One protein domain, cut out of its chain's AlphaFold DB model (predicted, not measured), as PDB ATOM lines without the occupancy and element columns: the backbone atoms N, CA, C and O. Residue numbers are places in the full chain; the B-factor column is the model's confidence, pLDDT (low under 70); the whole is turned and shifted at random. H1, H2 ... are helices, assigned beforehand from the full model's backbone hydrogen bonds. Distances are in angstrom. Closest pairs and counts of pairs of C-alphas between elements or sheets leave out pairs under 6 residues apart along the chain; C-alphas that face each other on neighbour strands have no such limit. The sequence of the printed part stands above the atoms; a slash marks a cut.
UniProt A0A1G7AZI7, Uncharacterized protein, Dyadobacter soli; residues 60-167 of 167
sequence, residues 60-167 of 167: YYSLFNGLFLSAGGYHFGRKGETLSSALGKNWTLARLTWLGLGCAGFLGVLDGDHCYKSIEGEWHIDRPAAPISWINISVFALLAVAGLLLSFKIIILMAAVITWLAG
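AT A GLANCE: This is residues 60 to 167 of the 167 residues of an uncharacterized protein of Dyadobacter soli (UniProt A0A1G7AZI7). A compact head of four short helices, H1 to H4, and loops has one long helix, H5, as its arm; residues 145 to 167 stick out from the head, which without them spans 32 by 26 by 22 A. Within the head, H3 meets the other helices, and residues 134 to 141 of H5 cross it. The printed part has 108 residues with five named helices, H1 to H5 in chain order, and no named strand; the class is all helix. The whole is loose, with a radius of gyration of the C-alphas of 17.0 A and spans of 63 by 30 by 25 A.

HOW THE PARTS SIT: H1, residues 61 to 68, touches residues 98 to 101 alone of H3, residues 98 to 110, about perpendicular at 84 degrees; their closest C-alphas, of Phe 68 and Gly 100, are 3.9 A apart. H2, residues 83 to 92, touches H3 at a steep tilt of 65 degrees, opposite ways, the closest C-alphas being those of Leu 87 and Ala 104, 6.1 A apart. H4, residues 114 to 117, touches H2, with the C-alphas of Gly 88 and Cys 115 closest at 4.4 A. H5, residues 134 to 166, touches H3 with residues 134 to 141 alone, about perpendicular at 86 degrees; the C-alphas of Gly 102 and Ile 137 are closest at 4.1 A. H3 is the hub, touching four helices. H1 and H5 are apart. In H1, H2, H3 and H5 every O i to N i+4 pair is within hydrogen-bond range; H4 is too short for such a pair.

IN THESE COORDINATES: H1 begins at C-alpha 61, (157.029, 123.399, 172.099). H2 is 14.4 A long and H3 18.7 A. H5 runs 48.1 A to C-alpha 166 at (123.999, 111.334, 164.596).

THE WHOLE: The C-alphas of Asp 126 and Gly 167, the two farthest apart, are 62.9 A apart. The links H1 to H2 and H4 to H5 are long. The printed part has no cut, and no printed residue is under 70 in pLDDT.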
ATOM      1  N   TYR A  60     152.907 123.979 172.430       96.00
ATOM      2  CA  TYR A  60     153.317 123.439 171.133       96.00
ATOM      3  C   TYR A  60     154.839 123.369 170.986       96.00
ATOM      4  O   TYR A  60     155.359 123.245 169.878       96.00
ATOM      5  N   TYR A  61     155.570 123.391 172.102       96.81
ATOM      6  CA  TYR A  61     157.029 123.399 172.099       96.81
ATOM      7  C   TYR A  61     157.640 122.241 171.304       96.81
ATOM      8  O   TYR A  61     158.625 122.443 170.605       96.81
ATOM      9  N   SER A  62     157.083 121.026 171.371       97.31
ATOM     10  CA  SER A  62     157.621 119.882 170.620       97.31
ATOM     11  C   SER A  62     157.517 120.101 169.108       97.31
ATOM     12  O   SER A  62     158.453 119.783 168.378       97.31
ATOM     13  N   LEU A  63     156.416 120.708 168.651       96.94
ATOM     14  CA  LEU A  63     156.218 121.085 167.254       96.94
ATOM     15  C   LEU A  63     157.233 122.158 166.838       96.94
ATOM     16  O   LEU A  63     157.920 121.996 165.833       96.94
ATOM     17  N   PHE A  64     157.371 123.226 167.624       98.06
ATOM     18  CA  PHE A  64     158.274 124.333 167.299       98.06
ATOM     19  C   PHE A  64     159.750 123.947 167.383       98.06
ATOM     20  O   PHE A  64     160.526 124.337 166.517       98.06
ATOM     21  N   ASN A  65     160.142 123.110 168.343       98.31
ATOM     22  CA  ASN A  65     161.490 122.550 168.390       98.31
ATOM     23  C   ASN A  65     161.790 121.692 167.149       98.31
ATOM     24  O   ASN A  65     162.893 121.764 166.625       98.31
ATOM     25  N   GLY A  66     160.824 120.914 166.646       97.94
ATOM     26  CA  GLY A  66     161.023 120.106 165.437       97.94
ATOM     27  C   GLY A  66     161.046 120.920 164.139       97.94
ATOM     28  O   GLY A  66     161.787 120.594 163.216       97.94
ATOM     29  N   LEU A  67     160.238 121.979 164.057       97.44
ATOM     30  CA  LEU A  67     160.077 122.768 162.835       97.44
ATOM     31  C   LEU A  67     161.045 123.951 162.737       97.44
ATOM     32  O   LEU A  67     161.535 124.259 161.649       97.44
ATOM     33  N   PHE A  68     161.288 124.650 163.845       98.31
ATOM     34  CA  PHE A  68     161.950 125.957 163.856       98.31
ATOM     35  C   PHE A  68     163.378 125.919 164.390       98.31
ATOM     36  O   PHE A  68     164.122 126.857 164.115       98.31
ATOM     37  N   LEU A  69     163.779 124.872 165.115       98.25
ATOM     38  CA  LEU A  69     165.072 124.813 165.795       98.25
ATOM     39  C   LEU A  69     166.070 123.911 165.059       98.25
ATOM     40  O   LEU A  69     165.755 122.779 164.697       98.25
ATOM     41  N   SER A  70     167.296 124.394 164.863       97.25
ATOM     42  CA  SER A  70     168.433 123.564 164.458       97.25
ATOM     43  C   SER A  70     169.207 123.055 165.681       97.25
ATOM     44  O   SER A  70     169.040 123.539 166.802       97.25
ATOM     45  N   ALA A  71     170.051 122.038 165.489       95.50
ATOM     46  CA  ALA A  71     170.787 121.414 166.587       95.50
ATOM     47  C   ALA A  71     171.600 122.442 167.400       95.50
ATOM     48  O   ALA A  71     172.291 123.288 166.829       95.50
ATOM     49  N   GLY A  72     171.539 122.347 168.732       93.50
ATOM     50  CA  GLY A  72     172.255 123.239 169.653       93.50
ATOM     51  C   GLY A  72     171.615 124.618 169.862       93.50
ATOM     52  O   GLY A  72     172.298 125.522 170.338       93.50
ATOM     53  N   GLY A  73     170.349 124.805 169.477       95.69
ATOM     54  CA  GLY A  73     169.583 126.016 169.776       95.69
ATOM     55  C   GLY A  73     168.945 126.041 171.169       95.69
ATOM     56  O   GLY A  73     168.937 125.054 171.900       95.69
ATOM     57  N   TYR A  74     168.390 127.199 171.521       97.06
ATOM     58  CA  TYR A  74     167.587 127.406 172.720       97.06
ATOM     59  C   TYR A  74     166.203 126.770 172.543       97.06
ATOM     60  O   TYR A  74     165.471 127.099 171.610       97.06
ATOM     61  N   HIS A  75     165.828 125.853 173.429       97.81
ATOM     62  CA  HIS A  75     164.570 125.125 173.290       97.81
ATOM     63  C   HIS A  75     163.337 126.003 173.529       97.81
ATOM     64  O   HIS A  75     163.262 126.754 174.502       97.81
ATOM     65  N   PHE A  76     162.331 125.831 172.669       98.38
ATOM     66  CA  PHE A  76     160.977 126.336 172.900       98.38
ATOM     67  C   PHE A  76     160.339 125.634 174.107       98.38
ATOM     68  O   PHE A  76     160.717 124.504 174.435       98.38
ATOM     69  N   GLY A  77     159.337 126.272 174.720       97.44
ATOM     70  CA  GLY A  77     158.545 125.683 175.809       97.44
ATOM     71  C   GLY A  77     158.899 126.125 177.224       97.44
ATOM     72  O   GLY A  77     158.409 125.533 178.188       97.44
ATOM     73  N   ARG A  78     159.737 127.154 177.392       97.25
ATOM     74  CA  ARG A  78     159.959 127.741 178.717       97.25
ATOM     75  C   ARG A  78     158.662 128.366 179.227       97.25
ATOM     76  O   ARG A  78     158.054 129.200 178.561       97.25
ATOM     77  N   LYS A  79     158.280 127.999 180.451       96.81
ATOM     78  CA  LYS A  79     157.097 128.557 181.109       96.81
ATOM     79  C   LYS A  79     157.200 130.072 181.279       96.81
ATOM     80  O   LYS A  79     158.221 130.569 181.752       96.81
ATOM     81  N   GLY A  80     156.125 130.770 180.940       96.69
ATOM     82  CA  GLY A  80     155.952 132.214 181.008       96.69
ATOM     83  C   GLY A  80     156.572 132.991 179.850       96.69
ATOM     84  O   GLY A  80     156.372 134.203 179.800       96.69
ATOM     85  N   GLU A  81     157.299 132.325 178.948       98.12
ATOM     86  CA  GLU A  81     158.024 132.957 177.845       98.12
ATOM     87  C   GLU A  81     157.217 132.911 176.543       98.12
ATOM     88  O   GLU A  81     156.655 131.874 176.184       98.12
ATOM     89  N   THR A  82     157.208 134.017 175.802       98.31
ATOM     90  CA  THR A  82     156.567 134.109 174.484       98.31
ATOM     91  C   THR A  82     157.303 133.301 173.406       98.31
ATOM     92  O   THR A  82     158.522 133.110 173.456       98.31
ATOM     93  N   LEU A  83     156.581 132.846 172.374       98.25
ATOM     94  CA  LEU A  83     157.196 132.213 171.202       98.25
ATOM     95  C   LEU A  83     158.105 133.215 170.487       98.25
ATOM     96  O   LEU A  83     159.206 132.851 170.073       98.25
ATOM     97  N   SER A  84     157.671 134.474 170.390       98.06
ATOM     98  CA  SER A  84     158.456 135.584 169.837       98.06
ATOM     99  C   SER A  84     159.802 135.785 170.555       98.06
ATOM    100  O   SER A  84     160.817 135.956 169.874       98.06
ATOM    101  N   SER A  85     159.859 135.664 171.890       98.00
ATOM    102  CA  SER A  85     161.116 135.688 172.664       98.00
ATOM    103  C   SER A  85     162.037 134.535 172.274       98.00
ATOM    104  O   SER A  85     163.203 134.741 171.930       98.00
ATOM    105  N   ALA A  86     161.517 133.302 172.282       98.12
ATOM    106  CA  ALA A  86     162.304 132.114 171.963       98.12
ATOM    107  C   ALA A  86     162.804 132.123 170.504       98.12
ATOM    108  O   ALA A  86     163.943 131.727 170.234       98.12
ATOM    109  N   LEU A  87     161.996 132.627 169.563       98.19
ATOM    110  CA  LEU A  87     162.418 132.897 168.187       98.19
ATOM    111  C   LEU A  87     163.554 133.925 168.154       98.19
ATOM    112  O   LEU A  87     164.572 133.668 167.519       98.19
ATOM    113  N   GLY A  88     163.422 135.046 168.870       97.12
ATOM    114  CA  GLY A  88     164.443 136.093 168.952       97.12
ATOM    115  C   GLY A  88     165.785 135.575 169.466       97.12
ATOM    116  O   GLY A  88     166.817 135.766 168.823       97.12
ATOM    117  N   LYS A  89     165.773 134.820 170.567       97.44
ATOM    118  CA  LYS A  89     166.974 134.182 171.129       97.44
ATOM    119  C   LYS A  89     167.658 133.287 170.105       97.44
ATOM    120  O   LYS A  89     168.842 133.453 169.819       97.44
ATOM    121  N   ASN A  90     166.906 132.396 169.471       97.38
ATOM    122  CA  ASN A  90     167.460 131.507 168.452       97.38
ATOM    123  C   ASN A  90     167.915 132.230 167.187       97.38
ATOM    124  O   ASN A  90     168.851 131.772 166.528       97.38
ATOM    125  N   TRP A  91     167.296 133.360 166.857       96.50
ATOM    126  CA  TRP A  91     167.741 134.214 165.767       96.50
ATOM    127  C   TRP A  91     169.115 134.821 166.077       96.50
ATOM    128  O   TRP A  91     170.008 134.735 165.234       96.50
ATOM    129  N   THR A  92     169.339 135.306 167.308       95.75
ATOM    130  CA  THR A  92     170.662 135.801 167.755       95.75
ATOM    131  C   THR A  92     171.735 134.705 167.810       95.75
ATOM    132  O   THR A  92     172.902 134.972 167.540       95.75
ATOM    133  N   LEU A  93     171.351 133.448 168.069       95.75
ATOM    134  CA  LEU A  93     172.270 132.300 168.050       95.75
ATOM    135  C   LEU A  93     172.540 131.739 166.645       95.75
ATOM    136  O   LEU A  93     173.354 130.823 166.510       95.75
ATOM    137  N   ALA A  94     171.835 132.220 165.616       95.75
ATOM    138  CA  ALA A  94     171.788 131.602 164.287       95.75
ATOM    139  C   ALA A  94     171.383 130.108 164.329       95.75
ATOM    140  O   ALA A  94     171.929 129.272 163.608       95.75
ATOM    141  N   ARG A  95     170.417 129.767 165.195       97.00
ATOM    142  CA  ARG A  95     169.912 128.395 165.410       97.00
ATOM    143  C   ARG A  95     168.474 128.177 164.945       97.00
ATOM    144  O   ARG A  95     167.870 127.155 165.256       97.00
ATOM    145  N   LEU A  96     167.919 129.110 164.177       97.69
ATOM    146  CA  LEU A  96     166.639 128.904 163.506       97.69
ATOM    147  C   LEU A  96     166.821 128.130 162.194       97.69
ATOM    148  O   LEU A  96     167.768 128.362 161.442       97.69
ATOM    149  N   THR A  97     165.885 127.233 161.893       97.94
ATOM    150  CA  THR A  97     165.735 126.660 160.548       97.94
ATOM    151  C   THR A  97     165.258 127.736 159.570       97.94
ATOM    152  O   THR A  97     164.832 128.822 159.967       97.94
ATOM    153  N   TRP A  98     165.249 127.435 158.268       97.25
ATOM    154  CA  TRP A  98     164.685 128.352 157.271       97.25
ATOM    155  C   TRP A  98     163.214 128.699 157.561       97.25
ATOM    156  O   TRP A  98     162.801 129.833 157.307       97.25
ATOM    157  N   LEU A  99     162.456 127.751 158.125       97.38
ATOM    158  CA  LEU A  99     161.057 127.928 158.500       97.38
ATOM    159  C   LEU A  99     160.924 128.776 159.772       97.38
ATOM    160  O   LEU A  99     160.087 129.672 159.816       97.38
ATOM    161  N   GLY A 100     161.793 128.556 160.766       97.56
ATOM    162  CA  GLY A 100     161.879 129.401 161.959       97.56
ATOM    163  C   GLY A 100     162.254 130.849 161.626       97.56
ATOM    164  O   GLY A 100     161.620 131.777 162.122       97.56
ATOM    165  N   LEU A 101     163.218 131.052 160.719       98.00
ATOM    166  CA  LEU A 101     163.566 132.374 160.186       98.00
ATOM    167  C   LEU A 101     162.377 133.009 159.459       98.00
ATOM    168  O   LEU A 101     162.101 134.187 159.655       98.00
ATOM    169  N   GLY A 102     161.646 132.235 158.654       97.94
ATOM    170  CA  GLY A 102     160.435 132.713 157.990       97.94
ATOM    171  C   GLY A 102     159.366 133.182 158.978       97.94
ATOM    172  O   GLY A 102     158.795 134.251 158.784       97.94
ATOM    173  N   CYS A 103     159.157 132.441 160.071       97.94
ATOM    174  CA  CYS A 103     158.248 132.826 161.151       97.94
ATOM    175  C   CYS A 103     158.696 134.119 161.851       97.94
ATOM    176  O   CYS A 103     157.911 135.060 161.969       97.94
ATOM    177  N   ALA A 104     159.971 134.201 162.248       97.56
ATOM    178  CA  ALA A 104     160.526 135.383 162.904       97.56
ATOM    179  C   ALA A 104     160.438 136.635 162.016       97.56
ATOM    180  O   ALA A 104     160.053 137.707 162.480       97.56
ATOM    181  N   GLY A 105     160.736 136.487 160.723       97.56
ATOM    182  CA  GLY A 105     160.634 137.573 159.756       97.56
ATOM    183  C   GLY A 105     159.189 137.963 159.453       97.56
ATOM    184  O   GLY A 105     158.908 139.147 159.331       97.56
ATOM    185  N   PHE A 106     158.253 137.008 159.407       97.62
ATOM    186  CA  PHE A 106     156.824 137.307 159.275       97.62
ATOM    187  C   PHE A 106     156.316 138.169 160.435       97.62
ATOM    188  O   PHE A 106     155.648 139.173 160.204       97.62
ATOM    189  N   LEU A 107     156.700 137.841 161.673       96.69
ATOM    190  CA  LEU A 107     156.414 138.691 162.832       96.69
ATOM    191  C   LEU A 107     157.083 140.069 162.704       96.69
ATOM    192  O   LEU A 107     156.458 141.077 163.022       96.69
ATOM    193  N   GLY A 108     158.303 140.119 162.162       96.19
ATOM    194  CA  GLY A 108     159.022 141.356 161.837       96.19
ATOM    195  C   GLY A 108     158.329 142.255 160.801       96.19
ATOM    196  O   GLY A 108     158.510 143.468 160.826       96.19
ATOM    197  N   VAL A 109     157.523 141.686 159.897       96.44
ATOM    198  CA  VAL A 109     156.698 142.456 158.950       96.44
ATOM    199  C   VAL A 109     155.502 143.101 159.655       96.44
ATOM    200  O   VAL A 109     155.109 144.207 159.291       96.44
ATOM    201  N   LEU A 110     154.920 142.421 160.650       94.19
ATOM    202  CA  LEU A 110     153.785 142.940 161.424       94.19
ATOM    203  C   LEU A 110     154.210 144.053 162.391       94.19
ATOM    204  O   LEU A 110     153.510 145.052 162.531       94.19
ATOM    205  N   ASP A 111     155.360 143.879 163.040       93.88
ATOM    206  CA  ASP A 111     155.998 144.859 163.914       93.88
ATOM    207  C   ASP A 111     157.518 144.766 163.718       93.88
ATOM    208  O   ASP A 111     158.112 143.705 163.901       93.88
ATOM    209  N   GLY A 112     158.161 145.862 163.311       94.38
ATOM    210  CA  GLY A 112     159.583 145.856 162.946       94.38
ATOM    211  C   GLY A 112     160.451 145.240 164.044       94.38
ATOM    212  O   GLY A 112     160.351 145.644 165.199       94.38
ATOM    213  N   ASP A 113     161.293 144.264 163.706       89.06
ATOM    214  CA  ASP A 113     162.150 143.532 164.653       89.06
ATOM    215  C   ASP A 113     161.406 142.923 165.862       89.06
ATOM    216  O   ASP A 113     161.980 142.780 166.945       89.06
ATOM    217  N   HIS A 114     160.137 142.531 165.689       95.44
ATOM    218  CA  HIS A 114     159.270 142.050 166.770       95.44
ATOM    219  C   HIS A 114     159.928 140.991 167.667       95.44
ATOM    220  O   HIS A 114     159.943 141.130 168.888       95.44
ATOM    221  N   CYS A 115     160.519 139.945 167.074       96.12
ATOM    222  CA  CYS A 115     161.139 138.858 167.840       96.12
ATOM    223  C   CYS A 115     162.359 139.325 168.640       96.12
ATOM    224  O   CYS A 115     162.584 138.842 169.743       96.12
ATOM    225  N   TYR A 116     163.134 140.274 168.110       93.94
ATOM    226  CA  TYR A 116     164.288 140.833 168.813       93.94
ATOM    227  C   TYR A 116     163.843 141.700 169.998       93.94
ATOM    228  O   TYR A 116     164.350 141.545 171.105       93.94
ATOM    229  N   LYS A 117     162.837 142.563 169.789       94.25
ATOM    230  CA  LYS A 117     162.234 143.399 170.843       94.25
ATOM    231  C   LYS A 117     161.550 142.582 171.941       94.25
ATOM    232  O   LYS A 117     161.416 143.065 173.060       94.25
ATOM    233  N   SER A 118     161.111 141.371 171.610       95.44
ATOM    234  CA  SER A 118     160.363 140.494 172.511       95.44
ATOM    235  C   SER A 118     161.250 139.546 173.319       95.44
ATOM    236  O   SER A 118     160.707 138.710 174.027       95.44
ATOM    237  N   ILE A 119     162.584 139.628 173.226       96.62
ATOM    238  CA  ILE A 119     163.483 138.771 174.014       96.62
ATOM    239  C   ILE A 119     163.280 139.043 175.513       96.62
ATOM    240  O   ILE A 119     163.528 140.143 176.002       96.62
ATOM    241  N   GLU A 120     162.861 138.012 176.247       95.06
ATOM    242  CA  GLU A 120     162.587 138.080 177.683       95.06
ATOM    243  C   GLU A 120     163.723 137.477 178.533       95.06
ATOM    244  O   GLU A 120     164.362 136.481 178.172       95.06
ATOM    245  N   GLY A 121     163.904 138.027 179.738       92.75
ATOM    246  CA  GLY A 121     164.875 137.562 180.733       92.75
ATOM    247  C   GLY A 121     166.306 138.051 180.492       92.75
ATOM    248  O   GLY A 121     166.580 138.810 179.567       92.75
ATOM    249  N   GLU A 122     167.233 137.609 181.344       88.62
ATOM    250  CA  GLU A 122     168.663 137.908 181.208       88.62
ATOM    251  C   GLU A 122     169.253 137.113 180.033       88.62
ATOM    252  O   GLU A 122     169.735 135.990 180.188       88.62
ATOM    253  N   TRP A 123     169.147 137.674 178.828       93.50
ATOM    254  CA  TRP A 123     169.691 137.102 177.601       93.50
ATOM    255  C   TRP A 123     170.831 137.965 177.072       93.50
ATOM    256  O   TRP A 123     170.639 139.140 176.760       93.50
ATOM    257  N   HIS A 124     172.021 137.378 176.961       89.19
ATOM    258  CA  HIS A 124     173.175 138.070 176.407       89.19
ATOM    259  C   HIS A 124     173.211 137.919 174.886       89.19
ATOM    260  O   HIS A 124     173.108 136.813 174.356       89.19
ATOM    261  N   ILE A 125     173.341 139.043 174.184       90.25
ATOM    262  CA  ILE A 125     173.391 139.086 172.723       90.25
ATOM    263  C   ILE A 125     174.846 139.302 172.317       90.25
ATOM    264  O   ILE A 125     175.326 140.432 172.275       90.25
ATOM    265  N   ASP A 126     175.538 138.205 172.011       83.00
ATOM    266  CA  ASP A 126     176.939 138.241 171.570       83.00
ATOM    267  C   ASP A 126     177.096 138.821 170.159       83.00
ATOM    268  O   ASP A 126     178.141 139.366 169.800       83.00
ATOM    269  N   ARG A 127     176.077 138.634 169.309       79.31
ATOM    270  CA  ARG A 127     176.094 139.034 167.900       79.31
ATOM    271  C   ARG A 127     174.717 139.527 167.465       79.31
ATOM    272  O   ARG A 127     173.714 138.919 167.846       79.31
ATOM    273  N   PRO A 128     174.652 140.586 166.643       80.69
ATOM    274  CA  PRO A 128     173.393 141.011 166.055       80.69
ATOM    275  C   PRO A 128     172.857 139.913 165.137       80.69
ATOM    276  O   PRO A 128     173.616 139.214 164.458       80.69
ATOM    277  N   ALA A 129     171.537 139.761 165.119       86.19
ATOM    278  CA  ALA A 129     170.895 138.761 164.292       86.19
ATOM    279  C   ALA A 129     171.029 139.117 162.799       86.19
ATOM    280  O   ALA A 129     170.916 140.279 162.407       86.19
ATOM    281  N   ALA A 130     171.299 138.116 161.958       89.88
ATOM    282  CA  ALA A 130     171.448 138.325 160.519       89.88
ATOM    283  C   ALA A 130     170.097 138.694 159.874       89.88
ATOM    284  O   ALA A 130     169.072 138.136 160.277       89.88
ATOM    285  N   PRO A 131     170.072 139.570 158.851       92.56
ATOM    286  CA  PRO A 131     168.833 139.939 158.177       92.56
ATOM    287  C   PRO A 131     168.140 138.708 157.586       92.56
ATOM    288  O   PRO A 131     168.779 137.809 157.033       92.56
ATOM    289  N   ILE A 132     166.814 138.670 157.703       95.06
ATOM    290  CA  ILE A 132     165.997 137.551 157.235       95.06
ATOM    291  C   ILE A 132     165.620 137.784 155.770       95.06
ATOM    292  O   ILE A 132     165.138 138.852 155.401       95.06
ATOM    293  N   SER A 133     165.820 136.770 154.925       96.38
ATOM    294  CA  SER A 133     165.454 136.837 153.506       96.38
ATOM    295  C   SER A 133     163.936 136.895 153.310       96.38
ATOM    296  O   SER A 133     163.190 136.095 153.881       96.38
ATOM    297  N   TRP A 134     163.483 137.769 152.407       96.19
ATOM    298  CA  TRP A 134     162.080 137.863 151.989       96.19
ATOM    299  C   TRP A 134     161.517 136.557 151.427       96.19
ATOM    300  O   TRP A 134     160.314 136.319 151.533       96.19
ATOM    301  N   ILE A 135     162.363 135.683 150.874       96.75
ATOM    302  CA  ILE A 135     161.936 134.360 150.403       96.75
ATOM    303  C   ILE A 135     161.441 133.522 151.585       96.75
ATOM    304  O   ILE A 135     160.339 132.983 151.523       96.75
ATOM    305  N   ASN A 136     162.201 133.459 152.683       96.00
ATOM    306  CA  ASN A 136     161.805 132.720 153.885       96.00
ATOM    307  C   ASN A 136     160.477 133.238 154.445       96.00
ATOM    308  O   ASN A 136     159.602 132.441 154.779       96.00
ATOM    309  N   ILE A 137     160.322 134.564 154.504       97.44
ATOM    310  CA  ILE A 137     159.099 135.227 154.980       97.44
ATOM    311  C   ILE A 137     157.911 134.855 154.089       97.44
ATOM    312  O   ILE A 137     156.866 134.439 154.584       97.44
ATOM    313  N   SER A 138     158.082 134.956 152.770       97.25
ATOM    314  CA  SER A 138     157.008 134.714 151.800       97.25
ATOM    315  C   SER A 138     156.579 133.249 151.787       97.25
ATOM    316  O   SER A 138     155.387 132.949 151.805       97.25
ATOM    317  N   VAL A 139     157.542 132.323 151.808       96.94
ATOM    318  CA  VAL A 139     157.260 130.884 151.873       96.94
ATOM    319  C   VAL A 139     156.559 130.538 153.185       96.94
ATOM    320  O   VAL A 139     155.558 129.827 153.159       96.94
ATOM    321  N   PHE A 140     157.022 131.069 154.321       97.44
ATOM    322  CA  PHE A 140     156.344 130.861 155.601       97.44
ATOM    323  C   PHE A 140     154.910 131.394 155.576       97.44
ATOM    324  O   PHE A 140     153.999 130.675 155.976       97.44
ATOM    325  N   ALA A 141     154.686 132.604 155.058       96.62
ATOM    326  CA  ALA A 141     153.349 133.186 154.959       96.62
ATOM    327  C   ALA A 141     152.406 132.314 154.110       96.62
ATOM    328  O   ALA A 141     151.280 132.039 154.524       96.62
ATOM    329  N   LEU A 142     152.877 131.806 152.965       97.00
ATOM    330  CA  LEU A 142     152.105 130.881 152.128       97.00
ATOM    331  C   LEU A 142     151.787 129.570 152.857       97.00
ATOM    332  O   LEU A 142     150.647 129.105 152.811       97.00
ATOM    333  N   LEU A 143     152.763 128.988 153.559       96.44
ATOM    334  CA  LEU A 143     152.564 127.771 154.352       96.44
ATOM    335  C   LEU A 143     151.598 127.997 155.520       96.44
ATOM    336  O   LEU A 143     150.764 127.136 155.789       96.44
ATOM    337  N   ALA A 144     151.663 129.154 156.180       93.88
ATOM    338  CA  ALA A 144     150.751 129.525 157.256       93.88
ATOM    339  C   ALA A 144     149.310 129.645 156.740       93.88
ATOM    340  O   ALA A 144     148.396 129.062 157.325       93.88
ATOM    341  N   VAL A 145     149.099 130.313 155.599       95.25
ATOM    342  CA  VAL A 145     147.779 130.402 154.953       95.25
ATOM    343  C   VAL A 145     147.274 129.018 154.540       95.25
ATOM    344  O   VAL A 145     146.135 128.663 154.846       95.25
ATOM    345  N   ALA A 146     148.112 128.204 153.895       95.44
ATOM    346  CA  ALA A 146     147.743 126.844 153.505       95.44
ATOM    347  C   ALA A 146     147.380 125.974 154.722       95.44
ATOM    348  O   ALA A 146     146.380 125.254 154.689       95.44
ATOM    349  N   GLY A 147     148.143 126.081 155.812       92.44
ATOM    350  CA  GLY A 147     147.879 125.396 157.075       92.44
ATOM    351  C   GLY A 147     146.556 125.820 157.719       92.44
ATOM    352  O   GLY A 147     145.800 124.965 158.185       92.44
ATOM    353  N   LEU A 148     146.223 127.114 157.684       90.12
ATOM    354  CA  LEU A 148     144.935 127.628 158.162       90.12
ATOM    355  C   LEU A 148     143.763 127.083 157.333       90.12
ATOM    356  O   LEU A 148     142.784 126.593 157.897       90.12
ATOM    357  N   LEU A 149     143.875 127.097 156.001       93.50
ATOM    358  CA  LEU A 149     142.849 126.547 155.107       93.50
ATOM    359  C   LEU A 149     142.656 125.039 155.310       93.50
ATOM    360  O   LEU A 149     141.524 124.553 155.313       93.50
ATOM    361  N   LEU A 150     143.749 124.296 155.501       93.44
ATOM    362  CA  LEU A 150     143.697 122.869 155.801       93.44
ATOM    363  C   LEU A 150     143.011 122.611 157.147       93.44
ATOM    364  O   LEU A 150     142.136 121.751 157.225       93.44
ATOM    365  N   SER A 151     143.347 123.392 158.175       87.88
ATOM    366  CA  SER A 151     142.725 123.295 159.501       87.88
ATOM    367  C   SER A 151     141.214 123.528 159.424       87.88
ATOM    368  O   SER A 151     140.437 122.757 159.982       87.88
ATOM    369  N   PHE A 152     140.778 124.528 158.653       88.81
ATOM    370  CA  PHE A 152     139.357 124.799 158.431       88.81
ATOM    371  C   PHE A 152     138.641 123.646 157.708       88.81
ATOM    372  O   PHE A 152     137.561 123.229 158.123       88.81
ATOM    373  N   LYS A 153     139.263 123.070 156.668       90.31
ATOM    374  CA  LYS A 153     138.721 121.892 155.967       90.31
ATOM    375  C   LYS A 153     138.584 120.679 156.885       90.31
ATOM    376  O   LYS A 153     137.573 119.985 156.806       90.31
ATOM    377  N   ILE A 154     139.565 120.432 157.754       90.06
ATOM    378  CA  ILE A 154     139.516 119.337 158.733       90.06
ATOM    379  C   ILE A 154     138.345 119.542 159.698       90.06
ATOM    380  O   ILE A 154     137.588 118.605 159.931       90.06
ATOM    381  N   ILE A 155     138.139 120.764 160.199       87.12
ATOM    382  CA  ILE A 155     137.014 121.083 161.092       87.12
ATOM    383  C   ILE A 155     135.666 120.826 160.401       87.12
ATOM    384  O   ILE A 155     134.798 120.182 160.988       87.12
ATOM    385  N   ILE A 156     135.495 121.268 159.148       89.38
ATOM    386  CA  ILE A 156     134.270 121.006 158.369       89.38
ATOM    387  C   ILE A 156     134.052 119.504 158.177       89.38
ATOM    388  O   ILE A 156     132.940 119.016 158.376       89.38
ATOM    389  N   LEU A 157     135.102 118.763 157.814       91.06
ATOM    390  CA  LEU A 157     135.018 117.317 157.625       91.06
ATOM    391  C   LEU A 157     134.610 116.611 158.924       91.06
ATOM    392  O   LEU A 157     133.731 115.756 158.904       91.06
ATOM    393  N   MET A 158     135.196 117.002 160.059       84.75
ATOM    394  CA  MET A 158     134.818 116.471 161.369       84.75
ATOM    395  C   MET A 158     133.350 116.767 161.699       84.75
ATOM    396  O   MET A 158     132.636 115.868 162.136       84.75
ATOM    397  N   ALA A 159     132.872 117.988 161.446       84.50
ATOM    398  CA  ALA A 159     131.471 118.353 161.665       84.50
ATOM    399  C   ALA A 159     130.506 117.540 160.779       84.50
ATOM    400  O   ALA A 159     129.456 117.094 161.250       84.50
ATOM    401  N   ALA A 160     130.879 117.291 159.521       88.62
ATOM    402  CA  ALA A 160     130.102 116.463 158.603       88.62
ATOM    403  C   ALA A 160     130.028 115.001 159.076       88.62
ATOM    404  O   ALA A 160     128.945 114.422 159.096       88.62
ATOM    405  N   VAL A 161     131.153 114.428 159.524       89.81
ATOM    406  CA  VAL A 161     131.203 113.065 160.083       89.81
ATOM    407  C   VAL A 161     130.340 112.949 161.339       89.81
ATOM    408  O   VAL A 161     129.592 111.986 161.469       89.81
ATOM    409  N   ILE A 162     130.391 113.933 162.243       86.56
ATOM    410  CA  ILE A 162     129.554 113.949 163.453       86.56
ATOM    411  C   ILE A 162     128.067 113.986 163.085       86.56
ATOM    412  O   ILE A 162     127.283 113.233 163.653       86.56
ATOM    413  N   THR A 163     127.685 114.822 162.117       88.88
ATOM    414  CA  THR A 163     126.294 114.912 161.646       88.88
ATOM    415  C   THR A 163     125.822 113.597 161.025       88.88
ATOM    416  O   THR A 163     124.705 113.172 161.296       88.88
ATOM    417  N   TRP A 164     126.674 112.931 160.239       91.50
ATOM    418  CA  TRP A 164     126.367 111.626 159.644       91.50
ATOM    419  C   TRP A 164     126.218 110.515 160.690       91.50
ATOM    420  O   TRP A 164     125.346 109.673 160.550       91.50
ATOM    421  N   LEU A 165     127.034 110.518 161.748       86.56
ATOM    422  CA  LEU A 165     126.929 109.537 162.837       86.56
ATOM    423  C   LEU A 165     125.704 109.757 163.742       86.56
ATOM    424  O   LEU A 165     125.341 108.852 164.490       86.56
ATOM    425  N   ALA A 166     125.119 110.956 163.734       84.88
ATOM    426  CA  ALA A 166     123.999 111.334 164.596       84.88
ATOM    427  C   ALA A 166     122.611 111.144 163.951       84.88
ATOM    428  O   ALA A 166     121.611 111.291 164.657       84.88
ATOM    429  N   GLY A 167     122.547 110.868 162.643       80.50
ATOM    430  CA  GLY A 167     121.315 110.604 161.888       80.50
ATOM    431  C   GLY A 167     121.210 109.149 161.465       80.50
ATOM    432  O   GLY A 167     120.074 108.630 161.498       80.50
TER     433      GLY A 167